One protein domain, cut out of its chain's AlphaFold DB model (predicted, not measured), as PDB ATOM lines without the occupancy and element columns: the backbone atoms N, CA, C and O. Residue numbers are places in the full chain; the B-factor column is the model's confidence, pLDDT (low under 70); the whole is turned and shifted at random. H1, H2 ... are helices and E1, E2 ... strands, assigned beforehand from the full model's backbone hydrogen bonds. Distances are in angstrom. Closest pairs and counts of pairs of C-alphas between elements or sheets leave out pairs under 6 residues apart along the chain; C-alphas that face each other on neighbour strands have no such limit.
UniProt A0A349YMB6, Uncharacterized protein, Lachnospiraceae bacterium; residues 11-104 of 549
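What this domain is: This is residues 11 to 104 of the 549 residues of an uncharacterized protein of Lachnospiraceae bacterium (UniProt A0A349YMB6). With little regular structure, this is a small head, the sheet E1 E2 E3 with H1 over one face, and a long arm, residues 80 to 104, that sticks out and holds H2. The printed part has 94 residues, 30 in named elements, ordered E1 H1 E2 E3 H2; the class is mixed, helices and strands, and the sheet, in the order E1 E2 E3, is mixed, with E1 and E2 parallel and E2 and E3 antiparallel. It is extended, radius of gyration of the C-alphas 21.9 A, spanning 74 by 24 by 22 A.

Where its parts are: Find C-alpha 14 at (112.406, 190.457, 186.779), where E1, residues 14 to 16, begins; H1, 17 to 23, follows. Then come E2, 32 to 37, 15.4 A, and E3, 49 to 54, 16.5 A. H2, 94 to 101, 11.3 A, ends at C-alpha 101 (96.622, 132.550, 174.863).

How they stand to each other: E1 and E2 are parallel at 34 degrees; look for N 36 and O 15, 2.9 A. E1, H1, E2 make a strand-helix-strand unit, parallel neighbours with a helix between, its crossover right-handed. The hairpin E2 and E3 is antiparallel at 154 degrees, with N 35 and O 51 at 2.8 A. H1 is on the sheet, height 7.0 A; its closest C-alphas with E2 are Tyr 17 and Ile 37, 5.4 A. H2 is not on it. In H1 and H2 every O i to N i+4 pair is within hydrogen-bond range.

The domain as a whole: C-alphas 11 and 104, the farthest apart, are 74.4 A apart. The printed part has no cut; E2 to E3 and E3 to H2 are long links. Among the residues with pLDDT under 70 are 68 to 76 and 99 to 104.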
ATOM      1  N   GLY A  11     115.583 196.787 180.078       83.50
ATOM      2  CA  GLY A  11     115.456 195.941 181.262       83.50
ATOM      3  C   GLY A  11     113.984 195.809 181.642       83.50
ATOM      4  O   GLY A  11     113.345 196.810 181.956       83.50
ATOM      5  N   LEU A  12     113.450 194.590 181.600       86.19
ATOM      6  CA  LEU A  12     112.091 194.277 182.050       86.19
ATOM      7  C   LEU A  12     112.089 193.949 183.550       86.19
ATOM      8  O   LEU A  12     113.114 193.539 184.101       86.19
ATOM      9  N   LYS A  13     110.942 194.107 184.222       85.88
ATOM     10  CA  LYS A  13     110.820 193.750 185.641       85.88
ATOM     11  C   LYS A  13     110.960 192.229 185.787       85.88
ATOM     12  O   LYS A  13     110.190 191.461 185.216       85.88
ATOM     13  N   TYR A  14     111.974 191.832 186.548       90.62
ATOM     14  CA  TYR A  14     112.406 190.457 186.779       90.62
ATOM     15  C   TYR A  14     112.362 190.179 188.283       90.62
ATOM     16  O   TYR A  14     112.873 190.984 189.067       90.62
ATOM     17  N   ASP A  15     111.720 189.086 188.691       92.88
ATOM     18  CA  ASP A  15     111.599 188.698 190.103       92.88
ATOM     19  C   ASP A  15     111.269 187.204 190.272       92.88
ATOM     20  O   ASP A  15     110.982 186.502 189.299       92.88
ATOM     21  N   THR A  16     111.306 186.702 191.507       91.38
ATOM     22  CA  THR A  16     110.927 185.309 191.815       91.38
ATOM     23  C   THR A  16     109.410 185.111 191.782       91.38
ATOM     24  O   THR A  16     108.653 186.030 192.092       91.38
ATOM     25  N   TYR A  17     108.949 183.897 191.465       90.31
ATOM     26  CA  TYR A  17     107.524 183.544 191.504       90.31
ATOM     27  C   TYR A  17     106.886 183.841 192.871       90.31
ATOM     28  O   TYR A  17     105.820 184.446 192.928       90.31
ATOM     29  N   ALA A  18     107.581 183.523 193.970       88.25
ATOM     30  CA  ALA A  18     107.123 183.836 195.323       88.25
ATOM     31  C   ALA A  18     106.914 185.347 195.541       88.25
ATOM     32  O   ALA A  18     105.878 185.748 196.064       88.25
ATOM     33  N   ASN A  19     107.847 186.192 195.089       91.19
ATOM     34  CA  ASN A  19     107.717 187.647 195.205       91.19
ATOM     35  C   ASN A  19     106.592 188.203 194.320       91.19
ATOM     36  O   ASN A  19     105.852 189.084 194.759       91.19
ATOM     37  N   TRP A  20     106.430 187.689 193.097       93.25
ATOM     38  CA  TRP A  20     105.332 188.089 192.212       93.25
ATOM     39  C   TRP A  20     103.957 187.711 192.779       93.25
ATOM     40  O   TRP A  20     103.053 188.542 192.768       93.25
ATOM     41  N   VAL A  21     103.809 186.502 193.333       89.69
ATOM     42  CA  VAL A  21     102.570 186.046 193.989       89.69
ATOM     43  C   VAL A  21     102.296 186.820 195.285       89.69
ATOM     44  O   VAL A  21     101.151 187.172 195.543       89.69
ATOM     45  N   ALA A  22     103.324 187.134 196.081       91.25
ATOM     46  CA  ALA A  22     103.157 187.856 197.346       91.25
ATOM     47  C   ALA A  22     102.775 189.339 197.169       91.25
ATOM     48  O   ALA A  22     102.026 189.872 197.983       91.25
ATOM     49  N   ASN A  23     103.281 190.007 196.126       91.69
ATOM     50  CA  ASN A  23     102.949 191.411 195.839       91.69
ATOM     51  C   ASN A  23     101.726 191.567 194.915       91.69
ATOM     52  O   ASN A  23     101.102 192.623 194.911       91.69
ATOM     53  N   ASN A  24     101.425 190.539 194.114       93.19
ATOM     54  CA  ASN A  24     100.305 190.424 193.176       93.19
ATOM     55  C   ASN A  24      99.853 191.724 192.454       93.19
ATOM     56  O   ASN A  24      98.679 192.092 192.528       93.19
ATOM     57  N   PRO A  25     100.751 192.446 191.757       92.62
ATOM     58  CA  PRO A  25     100.393 193.688 191.070       92.62
ATOM     59  C   PRO A  25      99.479 193.439 189.860       92.62
ATOM     60  O   PRO A  25      99.519 192.364 189.261       92.62
ATOM     61  N   THR A  26      98.716 194.458 189.453       94.81
ATOM     62  CA  THR A  26      98.016 194.531 188.155       94.81
ATOM     63  C   THR A  26      98.943 195.179 187.119       94.81
ATOM     64  O   THR A  26      99.154 196.392 187.203       94.81
ATOM     65  N   PRO A  27      99.525 194.431 186.164       91.75
ATOM     66  CA  PRO A  27     100.442 194.993 185.174       91.75
ATOM     67  C   PRO A  27      99.677 195.691 184.044       91.75
ATOM     68  O   PRO A  27      98.557 195.299 183.695       91.75
ATOM     69  N   LEU A  28     100.290 196.709 183.441       92.69
ATOM     70  CA  LEU A  28      99.694 197.466 182.338       92.69
ATOM     71  C   LEU A  28      99.483 196.591 181.092       92.69
ATOM     72  O   LEU A  28     100.123 195.554 180.914       92.69
ATOM     73  N   GLN A  29      98.595 197.018 180.191       93.19
ATOM     74  CA  GLN A  29      98.338 196.290 178.949       93.19
ATOM     75  C   GLN A  29      99.612 196.225 178.085       93.19
ATOM     76  O   GLN A  29     100.130 197.251 177.649       93.19
ATOM     77  N   GLY A  30     100.115 195.012 177.843       86.19
ATOM     78  CA  GLY A  30     101.381 194.760 177.150       86.19
ATOM     79  C   GLY A  30     102.635 194.779 178.039       86.19
ATOM     80  O   GLY A  30     103.734 194.578 177.524       86.19
ATOM     81  N   GLU A  31     102.513 194.989 179.354       90.88
ATOM     82  CA  GLU A  31     103.646 194.911 180.286       90.88
ATOM     83  C   GLU A  31     104.101 193.456 180.478       90.88
ATOM     84  O   GLU A  31     103.283 192.568 180.709       90.88
ATOM     85  N   VAL A  32     105.410 193.201 180.395       91.38
ATOM     86  CA  VAL A  32     105.981 191.846 180.482       91.38
ATOM     87  C   VAL A  32     106.590 191.607 181.865       91.38
ATOM     88  O   VAL A  32     107.645 192.154 182.195       91.38
ATOM     89  N   CYS A  33     105.951 190.744 182.656       91.50
ATOM     90  CA  CYS A  33     106.387 190.366 184.001       91.50
ATOM     91  C   CYS A  33     107.269 189.111 183.940       91.50
ATOM     92  O   CYS A  33     106.757 187.990 183.832       91.50
ATOM     93  N   VAL A  34     108.594 189.276 184.005       92.25
ATOM     94  CA  VAL A  34     109.540 188.151 183.917       92.25
ATOM     95  C   VAL A  34     109.689 187.478 185.282       92.25
ATOM     96  O   VAL A  34     109.958 188.119 186.299       92.25
ATOM     97  N   THR A  35     109.491 186.164 185.301       90.88
ATOM     98  CA  THR A  35     109.337 185.342 186.503       90.88
ATOM     99  C   THR A  35     110.396 184.247 186.540       90.88
ATOM    100  O   THR A  35     110.464 183.429 185.625       90.88
ATOM    101  N   VAL A  36     111.159 184.171 187.630       90.44
ATOM    102  CA  VAL A  36     111.975 182.995 187.957       90.44
ATOM    103  C   VAL A  36     111.142 182.018 188.775       90.44
ATOM    104  O   VAL A  36     110.740 182.331 189.898       90.44
ATOM    105  N   ILE A  37     110.914 180.832 188.223       87.56
ATOM    106  CA  ILE A  37     110.292 179.697 188.899       87.56
ATOM    107  C   ILE A  37     111.435 178.751 189.315       87.56
ATOM    108  O   ILE A  37     112.072 178.164 188.436       87.56
ATOM    109  N   PRO A  38     111.784 178.648 190.613       85.06
ATOM    110  CA  PRO A  38     112.751 177.655 191.083       85.06
ATOM    111  C   PRO A  38     112.170 176.233 190.984       85.06
ATOM    112  O   PRO A  38     111.024 176.057 190.585       85.06
ATOM    113  N   ALA A  39     112.965 175.214 191.316       81.06
ATOM    114  CA  ALA A  39     112.490 173.831 191.353       81.06
ATOM    115  C   ALA A  39     111.392 173.626 192.415       81.06
ATOM    116  O   ALA A  39     111.359 174.335 193.424       81.06
ATOM    117  N   ASP A  40     110.548 172.617 192.190       76.88
ATOM    118  CA  ASP A  40     109.583 172.061 193.149       76.88
ATOM    119  C   ASP A  40     108.541 173.056 193.712       76.88
ATOM    120  O   ASP A  40     108.044 172.891 194.828       76.88
ATOM    121  N   THR A  41     108.160 174.077 192.936       73.81
ATOM    122  CA  THR A  41     107.059 174.998 193.284       73.81
ATOM    123  C   THR A  41     105.693 174.536 192.778       73.81
ATOM    124  O   THR A  41     104.673 174.926 193.345       73.81
ATOM    125  N   GLY A  42     105.658 173.713 191.725       72.56
ATOM    126  CA  GLY A  42     104.423 173.195 191.130       72.56
ATOM    127  C   GLY A  42     103.599 174.240 190.367       72.56
ATOM    128  O   GLY A  42     102.410 174.025 190.130       72.56
ATOM    129  N   ALA A  43     104.207 175.365 189.987       67.62
ATOM    130  CA  ALA A  43     103.594 176.398 189.160       67.62
ATOM    131  C   ALA A  43     103.507 175.980 187.680       67.62
ATOM    132  O   ALA A  43     102.573 176.387 186.988       67.62
ATOM    133  N   VAL A  44     104.455 175.167 187.194       71.62
ATOM    134  CA  VAL A  44     104.481 174.588 185.837       71.62
ATOM    135  C   VAL A  44     105.087 173.173 185.812       71.62
ATOM    136  O   VAL A  44     105.665 172.697 186.781       71.62
ATOM    137  N   ARG A  45     104.963 172.467 184.675       71.81
ATOM    138  CA  ARG A  45     105.474 171.089 184.486       71.81
ATOM    139  C   ARG A  45     106.987 170.962 184.262       71.81
ATOM    140  O   ARG A  45     107.490 169.842 184.254       71.81
ATOM    141  N   GLN A  46     107.693 172.066 184.029       71.12
ATOM    142  CA  GLN A  46     109.139 172.109 183.783       71.12
ATOM    143  C   GLN A  46     109.742 173.178 184.691       71.12
ATOM    144  O   GLN A  46     109.644 174.368 184.406       71.12
ATOM    145  N   GLU A  47     110.327 172.739 185.803       78.12
ATOM    146  CA  GLU A  47     110.938 173.587 186.827       78.12
ATOM    147  C   GLU A  47     112.360 173.072 187.121       78.12
ATOM    148  O   GLU A  47     112.559 171.855 187.144       78.12
ATOM    149  N   PRO A  48     113.361 173.946 187.340       83.56
ATOM    150  CA  PRO A  48     113.282 175.407 187.328       83.56
ATOM    151  C   PRO A  48     113.161 175.990 185.908       83.56
ATOM    152  O   PRO A  48     113.721 175.457 184.951       83.56
ATOM    153  N   ALA A  49     112.473 177.126 185.778       83.88
ATOM    154  CA  ALA A  49     112.284 177.828 184.509       83.88
ATOM    155  C   ALA A  49     112.241 179.355 184.678       83.88
ATOM    156  O   ALA A  49     111.923 179.881 185.745       83.88
ATOM    157  N   ILE A  50     112.517 180.077 183.591       88.50
ATOM    158  CA  ILE A  50     112.224 181.511 183.476       88.50
ATOM    159  C   ILE A  50     111.074 181.655 182.484       88.50
ATOM    160  O   ILE A  50     111.227 181.335 181.307       88.50
ATOM    161  N   LEU A  51     109.927 182.129 182.965       88.81
ATOM    162  CA  LEU A  51     108.722 182.366 182.168       88.81
ATOM    163  C   LEU A  51     108.292 183.829 182.278       88.81
ATOM    164  O   LEU A  51     108.812 184.589 183.095       88.81
ATOM    165  N   PHE A  52     107.318 184.234 181.468       90.69
ATOM    166  CA  PHE A  52     106.714 185.555 181.579       90.69
ATOM    167  C   PHE A  52     105.193 185.503 181.451       90.69
ATOM    168  O   PHE A  52     104.620 184.646 180.769       90.69
ATOM    169  N   LYS A  53     104.554 186.458 182.123       92.00
ATOM    170  CA  LYS A  53     103.150 186.823 181.922       92.00
ATOM    171  C   LYS A  53     103.105 188.174 181.212       92.00
ATOM    172  O   LYS A  53     104.031 188.972 181.371       92.00
ATOM    173  N   VAL A  54     102.057 188.421 180.433       92.44
ATOM    174  CA  VAL A  54     101.825 189.719 179.782       92.44
ATOM    175  C   VAL A  54     100.560 190.327 180.372       92.44
ATOM    176  O   VAL A  54      99.523 189.669 180.385       92.44
ATOM    177  N   GLY A  55     100.649 191.555 180.875       92.50
ATOM    178  CA  GLY A  55      99.509 192.274 181.430       92.50
ATOM    179  C   GLY A  55      98.453 192.582 180.373       92.50
ATOM    180  O   GLY A  55      98.771 192.931 179.235       92.50
ATOM    181  N   ASP A  56      97.184 192.496 180.763       91.88
ATOM    182  CA  ASP A  56      96.051 192.992 179.974       91.88
ATOM    183  C   ASP A  56      95.530 194.353 180.477       91.88
ATOM    184  O   ASP A  56      94.620 194.921 179.878       91.88
ATOM    185  N   GLY A  57      96.140 194.907 181.535       90.50
ATOM    186  CA  GLY A  57      95.716 196.150 182.179       90.50
ATOM    187  C   GLY A  57      94.560 195.992 183.169       90.50
ATOM    188  O   GLY A  57      94.091 196.999 183.694       90.50
ATOM    189  N   THR A  58      94.085 194.764 183.421       91.88
ATOM    190  CA  THR A  58      92.914 194.501 184.277       91.88
ATOM    191  C   THR A  58      93.141 193.414 185.331       91.88
ATOM    192  O   THR A  58      92.782 193.622 186.488       91.88
ATOM    193  N   ARG A  59      93.761 192.285 184.969       94.44
ATOM    194  CA  ARG A  59      94.027 191.157 185.874       94.44
ATOM    195  C   ARG A  59      95.311 191.344 186.681       94.44
ATOM    196  O   ARG A  59      96.306 191.873 186.184       94.44
ATOM    197  N   THR A  60      95.303 190.864 187.921       94.50
ATOM    198  CA  THR A  60      96.504 190.772 188.763       94.50
ATOM    199  C   THR A  60      97.437 189.652 188.292       94.50
ATOM    200  O   THR A  60      97.025 188.734 187.579       94.50
ATOM    201  N   TYR A  61      98.708 189.694 188.697       92.75
ATOM    202  CA  TYR A  61      99.723 188.711 188.311       92.75
ATOM    203  C   TYR A  61      99.281 187.247 188.513       92.75
ATOM    204  O   TYR A  61      99.588 186.395 187.676       92.75
ATOM    205  N   THR A  62      98.565 186.920 189.592       91.31
ATOM    206  CA  THR A  62      98.075 185.554 189.849       91.31
ATOM    207  C   THR A  62      96.958 185.122 188.900       91.31
ATOM    208  O   THR A  62      96.853 183.937 188.611       91.31
ATOM    209  N   GLU A  63      96.157 186.064 188.399       92.81
ATOM    210  CA  GLU A  63      95.024 185.817 187.491       92.81
ATOM    211  C   GLU A  63      95.435 185.793 186.010       92.81
ATOM    212  O   GLU A  63      94.684 185.303 185.167       92.81
ATOM    213  N   LEU A  64      96.609 186.340 185.678       90.50
ATOM    214  CA  LEU A  64      97.210 186.256 184.347       90.50
ATOM    215  C   LEU A  64      97.778 184.856 184.075       90.50
ATOM    216  O   LEU A  64      98.323 184.196 184.961       90.50
ATOM    217  N   ASP A  65      97.744 184.438 182.816       87.94
ATOM    218  CA  ASP A  65      98.305 183.168 182.354       87.94
ATOM    219  C   ASP A  65      99.805 183.297 182.019       87.94
ATOM    220  O   ASP A  65     100.294 184.372 181.657       87.94
ATOM    221  N   PHE A  66     100.560 182.197 182.116       88.31
ATOM    222  CA  PHE A  66     101.926 182.151 181.579       88.31
ATOM    223  C   PHE A  66     101.904 182.029 180.053       88.31
ATOM    224  O   PHE A  66     101.137 181.251 179.488       88.31
ATOM    225  N   THR A  67     102.790 182.762 179.375       82.06
ATOM    226  CA  THR A  67     102.909 182.681 177.914       82.06
ATOM    227  C   THR A  67     103.704 181.431 177.531       82.06
ATOM    228  O   THR A  67     104.932 181.429 177.598       82.06
ATOM    229  N   SER A  68     103.011 180.361 177.134       67.81
ATOM    230  CA  SER A  68     103.616 179.095 176.701       67.81
ATOM    231  C   SER A  68     103.089 178.632 175.337       67.81
ATOM    232  O   SER A  68     101.992 178.985 174.900       67.81
ATOM    233  N   ALA A  69     103.888 177.825 174.634       60.25
ATOM    234  CA  ALA A  69     103.444 177.116 173.436       60.25
ATOM    235  C   ALA A  69     102.816 175.769 173.826       60.25
ATOM    236  O   ALA A  69     103.308 175.101 174.732       60.25
ATOM    237  N   LYS A  70     101.797 175.302 173.086       59.88
ATOM    238  CA  LYS A  70     101.048 174.055 173.384       59.88
ATOM    239  C   LYS A  70     101.882 172.758 173.454       59.88
ATOM    240  O   LYS A  70     101.352 171.728 173.848       59.88
ATOM    241  N   ALA A  71     103.158 172.786 173.065       57.94
ATOM    242  CA  ALA A  71     104.086 171.659 173.184       57.94
ATOM    243  C   ALA A  71     104.878 171.636 174.513       57.94
ATOM    244  O   ALA A  71     105.650 170.706 174.743       57.94
ATOM    245  N   ALA A  72     104.710 172.641 175.384       61.50
ATOM    246  CA  ALA A  72     105.462 172.762 176.633       61.50
ATOM    247  C   ALA A  72     105.165 171.629 177.634       61.50
ATOM    248  O   ALA A  72     106.080 171.177 178.308       61.50
ATOM    249  N   ASP A  73     103.936 171.110 177.697       61.75
ATOM    250  CA  ASP A  73     103.525 170.124 178.714       61.75
ATOM    251  C   ASP A  73     103.956 168.669 178.440       61.75
ATOM    252  O   ASP A  73     103.666 167.768 179.232       61.75
ATOM    253  N   ILE A  74     104.653 168.414 177.329       68.50
ATOM    254  CA  ILE A  74     105.140 167.078 176.968       68.50
ATOM    255  C   ILE A  74     106.310 166.692 177.896       68.50
ATOM    256  O   ILE A  74     107.254 167.466 178.072       68.50
ATOM    257  N   TYR A  75     106.277 165.485 178.471       67.19
ATOM    258  CA  TYR A  75     107.411 164.918 179.219       67.19
ATOM    259  C   TYR A  75     108.601 164.638 178.292       67.19
ATOM    260  O   TYR A  75     108.415 164.170 177.171       67.19
ATOM    261  N   ASP A  76     109.835 164.827 178.762       68.25
ATOM    262  CA  ASP A  76     111.019 164.716 177.896       68.25
ATOM    263  C   ASP A  76     111.245 163.313 177.311       68.25
ATOM    264  O   ASP A  76     111.734 163.201 176.189       68.25
ATOM    265  N   TRP A  77     110.797 162.243 177.984       71.69
ATOM    266  CA  TRP A  77     110.810 160.881 177.425       71.69
ATOM    267  C   TRP A  77     109.942 160.736 176.162       71.69
ATOM    268  O   TRP A  77     110.237 159.901 175.311       71.69
ATOM    269  N   ALA A  78     108.906 161.567 176.009       66.56
ATOM    270  CA  ALA A  78     108.027 161.600 174.841       66.56
ATOM    271  C   ALA A  78     108.515 162.567 173.741       66.56
ATOM    272  O   ALA A  78     107.939 162.590 172.655       66.56
ATOM    273  N   LYS A  79     109.575 163.350 174.001       70.88
ATOM    274  CA  LYS A  79     110.242 164.221 173.012       70.88
ATOM    275  C   LYS A  79     111.425 163.536 172.311       70.88
ATOM    276  O   LYS A  79     112.000 164.112 171.390       70.88
ATOM    277  N   GLN A  80     111.827 162.340 172.750       74.31
ATOM    278  CA  GLN A  80     112.973 161.623 172.181       74.31
ATOM    279  C   GLN A  80     112.647 161.058 170.790       74.31
ATOM    280  O   GLN A  80     111.556 160.543 170.555       74.31
ATOM    281  N   ALA A  81     113.619 161.107 169.874       76.00
ATOM    282  CA  ALA A  81     113.464 160.624 168.495       76.00
ATOM    283  C   ALA A  81     113.259 159.096 168.384       76.00
ATOM    284  O   ALA A  81     112.847 158.594 167.340       76.00
ATOM    285  N   THR A  82     113.534 158.356 169.458       70.88
ATOM    286  CA  THR A  82     113.321 156.913 169.591       70.88
ATOM    287  C   THR A  82     112.431 156.640 170.797       70.88
ATOM    288  O   THR A  82     112.710 157.132 171.890       70.88
ATOM    289  N   LYS A  83     111.384 155.826 170.617       67.50
ATOM    290  CA  LYS A  83     110.505 155.385 171.711       67.50
ATOM    291  C   LYS A  83     111.329 154.653 172.791       67.50
ATOM    292  O   LYS A  83     112.116 153.784 172.415       67.50
ATOM    293  N   PRO A  84     111.135 154.938 174.094       73.25
ATOM    294  CA  PRO A  84     111.800 154.200 175.166       73.25
ATOM    295  C   PRO A  84     111.537 152.690 175.106       73.25
ATOM    296  O   PRO A  84     110.435 152.252 174.758       73.25
ATOM    297  N   THR A  85     112.543 151.900 175.484       72.69
ATOM    298  CA  THR A  85     112.400 150.460 175.730       72.69
ATOM    299  C   THR A  85     111.812 150.253 177.120       72.69
ATOM    300  O   THR A  85     112.406 150.697 178.098       72.69
ATOM    301  N   TYR A  86     110.685 149.549 177.204       75.44
ATOM    302  CA  TYR A  86     110.045 149.171 178.467       75.44
ATOM    303  C   TYR A  86     110.371 147.715 178.799       75.44
ATOM    304  O   TYR A  86     110.401 146.858 177.912       75.44
ATOM    305  N   THR A  87     110.588 147.424 180.076       75.69
ATOM    306  CA  THR A  87     110.665 146.057 180.596       75.69
ATOM    307  C   THR A  87     109.263 145.473 180.783       75.69
ATOM    308  O   THR A  87     108.281 146.196 180.945       75.69
ATOM    309  N   ALA A  88     109.147 144.142 180.807       70.19
ATOM    310  CA  ALA A  88     107.860 143.467 181.006       70.19
ATOM    311  C   ALA A  88     107.173 143.830 182.343       70.19
ATOM    312  O   ALA A  88     105.950 143.778 182.433       70.19
ATOM    313  N   ALA A  89     107.943 144.232 183.361       77.44
ATOM    314  CA  ALA A  89     107.430 144.639 184.670       77.44
ATOM    315  C   ALA A  89     106.723 146.010 184.661       77.44
ATOM    316  O   ALA A  89     105.959 146.309 185.574       77.44
ATOM    317  N   GLU A  90     106.948 146.832 183.633       79.38
ATOM    318  CA  GLU A  90     106.311 148.147 183.466       79.38
ATOM    319  C   GLU A  90     104.968 148.061 182.709       79.38
ATOM    320  O   GLU A  90     104.312 149.079 182.491       79.38
ATOM    321  N   ILE A  91     104.545 146.855 182.301       80.25
ATOM    322  CA  ILE A  91     103.362 146.620 181.461       80.25
ATOM    323  C   ILE A  91     102.308 145.820 182.243       80.25
ATOM    324  O   ILE A  91     102.267 144.588 182.212       80.25
ATOM    325  N   THR A  92     101.423 146.534 182.938       82.00
ATOM    326  CA  THR A  92     100.283 145.952 183.666       82.00
ATOM    327  C   THR A  92      99.399 145.102 182.742       82.00
ATOM    328  O   THR A  92      99.039 145.542 181.652       82.00
ATOM    329  N   GLY A  93      99.023 143.896 183.185       80.12
ATOM    330  CA  GLY A  93      98.166 142.961 182.437       80.12
ATOM    331  C   GLY A  93      98.894 142.043 181.442       80.12
ATOM    332  O   GLY A  93      98.276 141.142 180.878       80.12
ATOM    333  N   LEU A  94     100.207 142.216 181.238       81.56
ATOM    334  CA  LEU A  94     100.984 141.385 180.305       81.56
ATOM    335  C   LEU A  94     101.044 139.904 180.729       81.56
ATOM    336  O   LEU A  94     100.995 139.022 179.874       81.56
ATOM    337  N   ALA A  95     101.123 139.628 182.034       74.19
ATOM    338  CA  ALA A  95     101.143 138.262 182.561       74.19
ATOM    339  C   ALA A  95      99.810 137.529 182.323       74.19
ATOM    340  O   ALA A  95      99.807 136.386 181.865       74.19
ATOM    341  N   ASP A  96      98.688 138.212 182.570       77.25
ATOM    342  CA  ASP A  96      97.344 137.652 182.401       77.25
ATOM    343  C   ASP A  96      97.093 137.288 180.930       77.25
ATOM    344  O   ASP A  96      96.673 136.171 180.628       77.25
ATOM    345  N   PHE A  97      97.454 138.190 180.006       76.94
ATOM    346  CA  PHE A  97      97.350 137.970 178.561       76.94
ATOM    347  C   PHE A  97      98.142 136.739 178.089       76.94
ATOM    348  O   PHE A  97      97.602 135.890 177.381       76.94
ATOM    349  N   VAL A  98      99.398 136.591 178.528       72.50
ATOM    350  CA  VAL A  98     100.235 135.428 178.172       72.50
ATOM    351  C   VAL A  98      99.657 134.118 178.727       72.50
ATOM    352  O   VAL A  98      99.762 133.089 178.065       72.50
ATOM    353  N   SER A  99      99.009 134.147 179.898       69.19
ATOM    354  CA  SER A  99      98.364 132.958 180.478       69.19
ATOM    355  C   SER A  99      97.078 132.525 179.754       69.19
ATOM    356  O   SER A  99      96.731 131.345 179.782       69.19
ATOM    357  N   GLY A 100      96.379 133.455 179.092       68.69
ATOM    358  CA  GLY A 100      95.142 133.169 178.360       68.69
ATOM    359  C   GLY A 100      95.367 132.511 176.996       68.69
ATOM    360  O   GLY A 100      94.624 131.606 176.625       68.69
ATOM    361  N   GLU A 101      96.403 132.936 176.268       69.12
ATOM    362  CA  GLU A 101      96.622 132.550 174.863       69.12
ATOM    363  C   GLU A 101      97.452 131.258 174.673       69.12
ATOM    364  O   GLU A 101      97.499 130.717 173.567       69.12
ATOM    365  N   ILE A 102      98.118 130.736 175.715       61.62
ATOM    366  CA  ILE A 102      98.950 129.516 175.639       61.62
ATOM    367  C   ILE A 102      98.605 128.569 176.798       61.62
ATOM    368  O   ILE A 102      98.755 128.937 177.960       61.62
ATOM    369  N   GLN A 103      98.153 127.346 176.482       58.16
ATOM    370  CA  GLN A 103      97.569 126.411 177.467       58.16
ATOM    371  C   GLN A 103      98.179 124.990 177.507       58.16
ATOM    372  O   GLN A 103      98.047 124.332 178.533       58.16
ATOM    373  N   ASP A 104      98.885 124.510 176.471       60.66
ATOM    374  CA  ASP A 104      99.778 123.336 176.583       60.66
ATOM    375  C   ASP A 104     100.929 123.416 175.568       60.66
ATOM    376  O   ASP A 104     100.725 123.694 174.385       60.66
TER     377      ASP A 104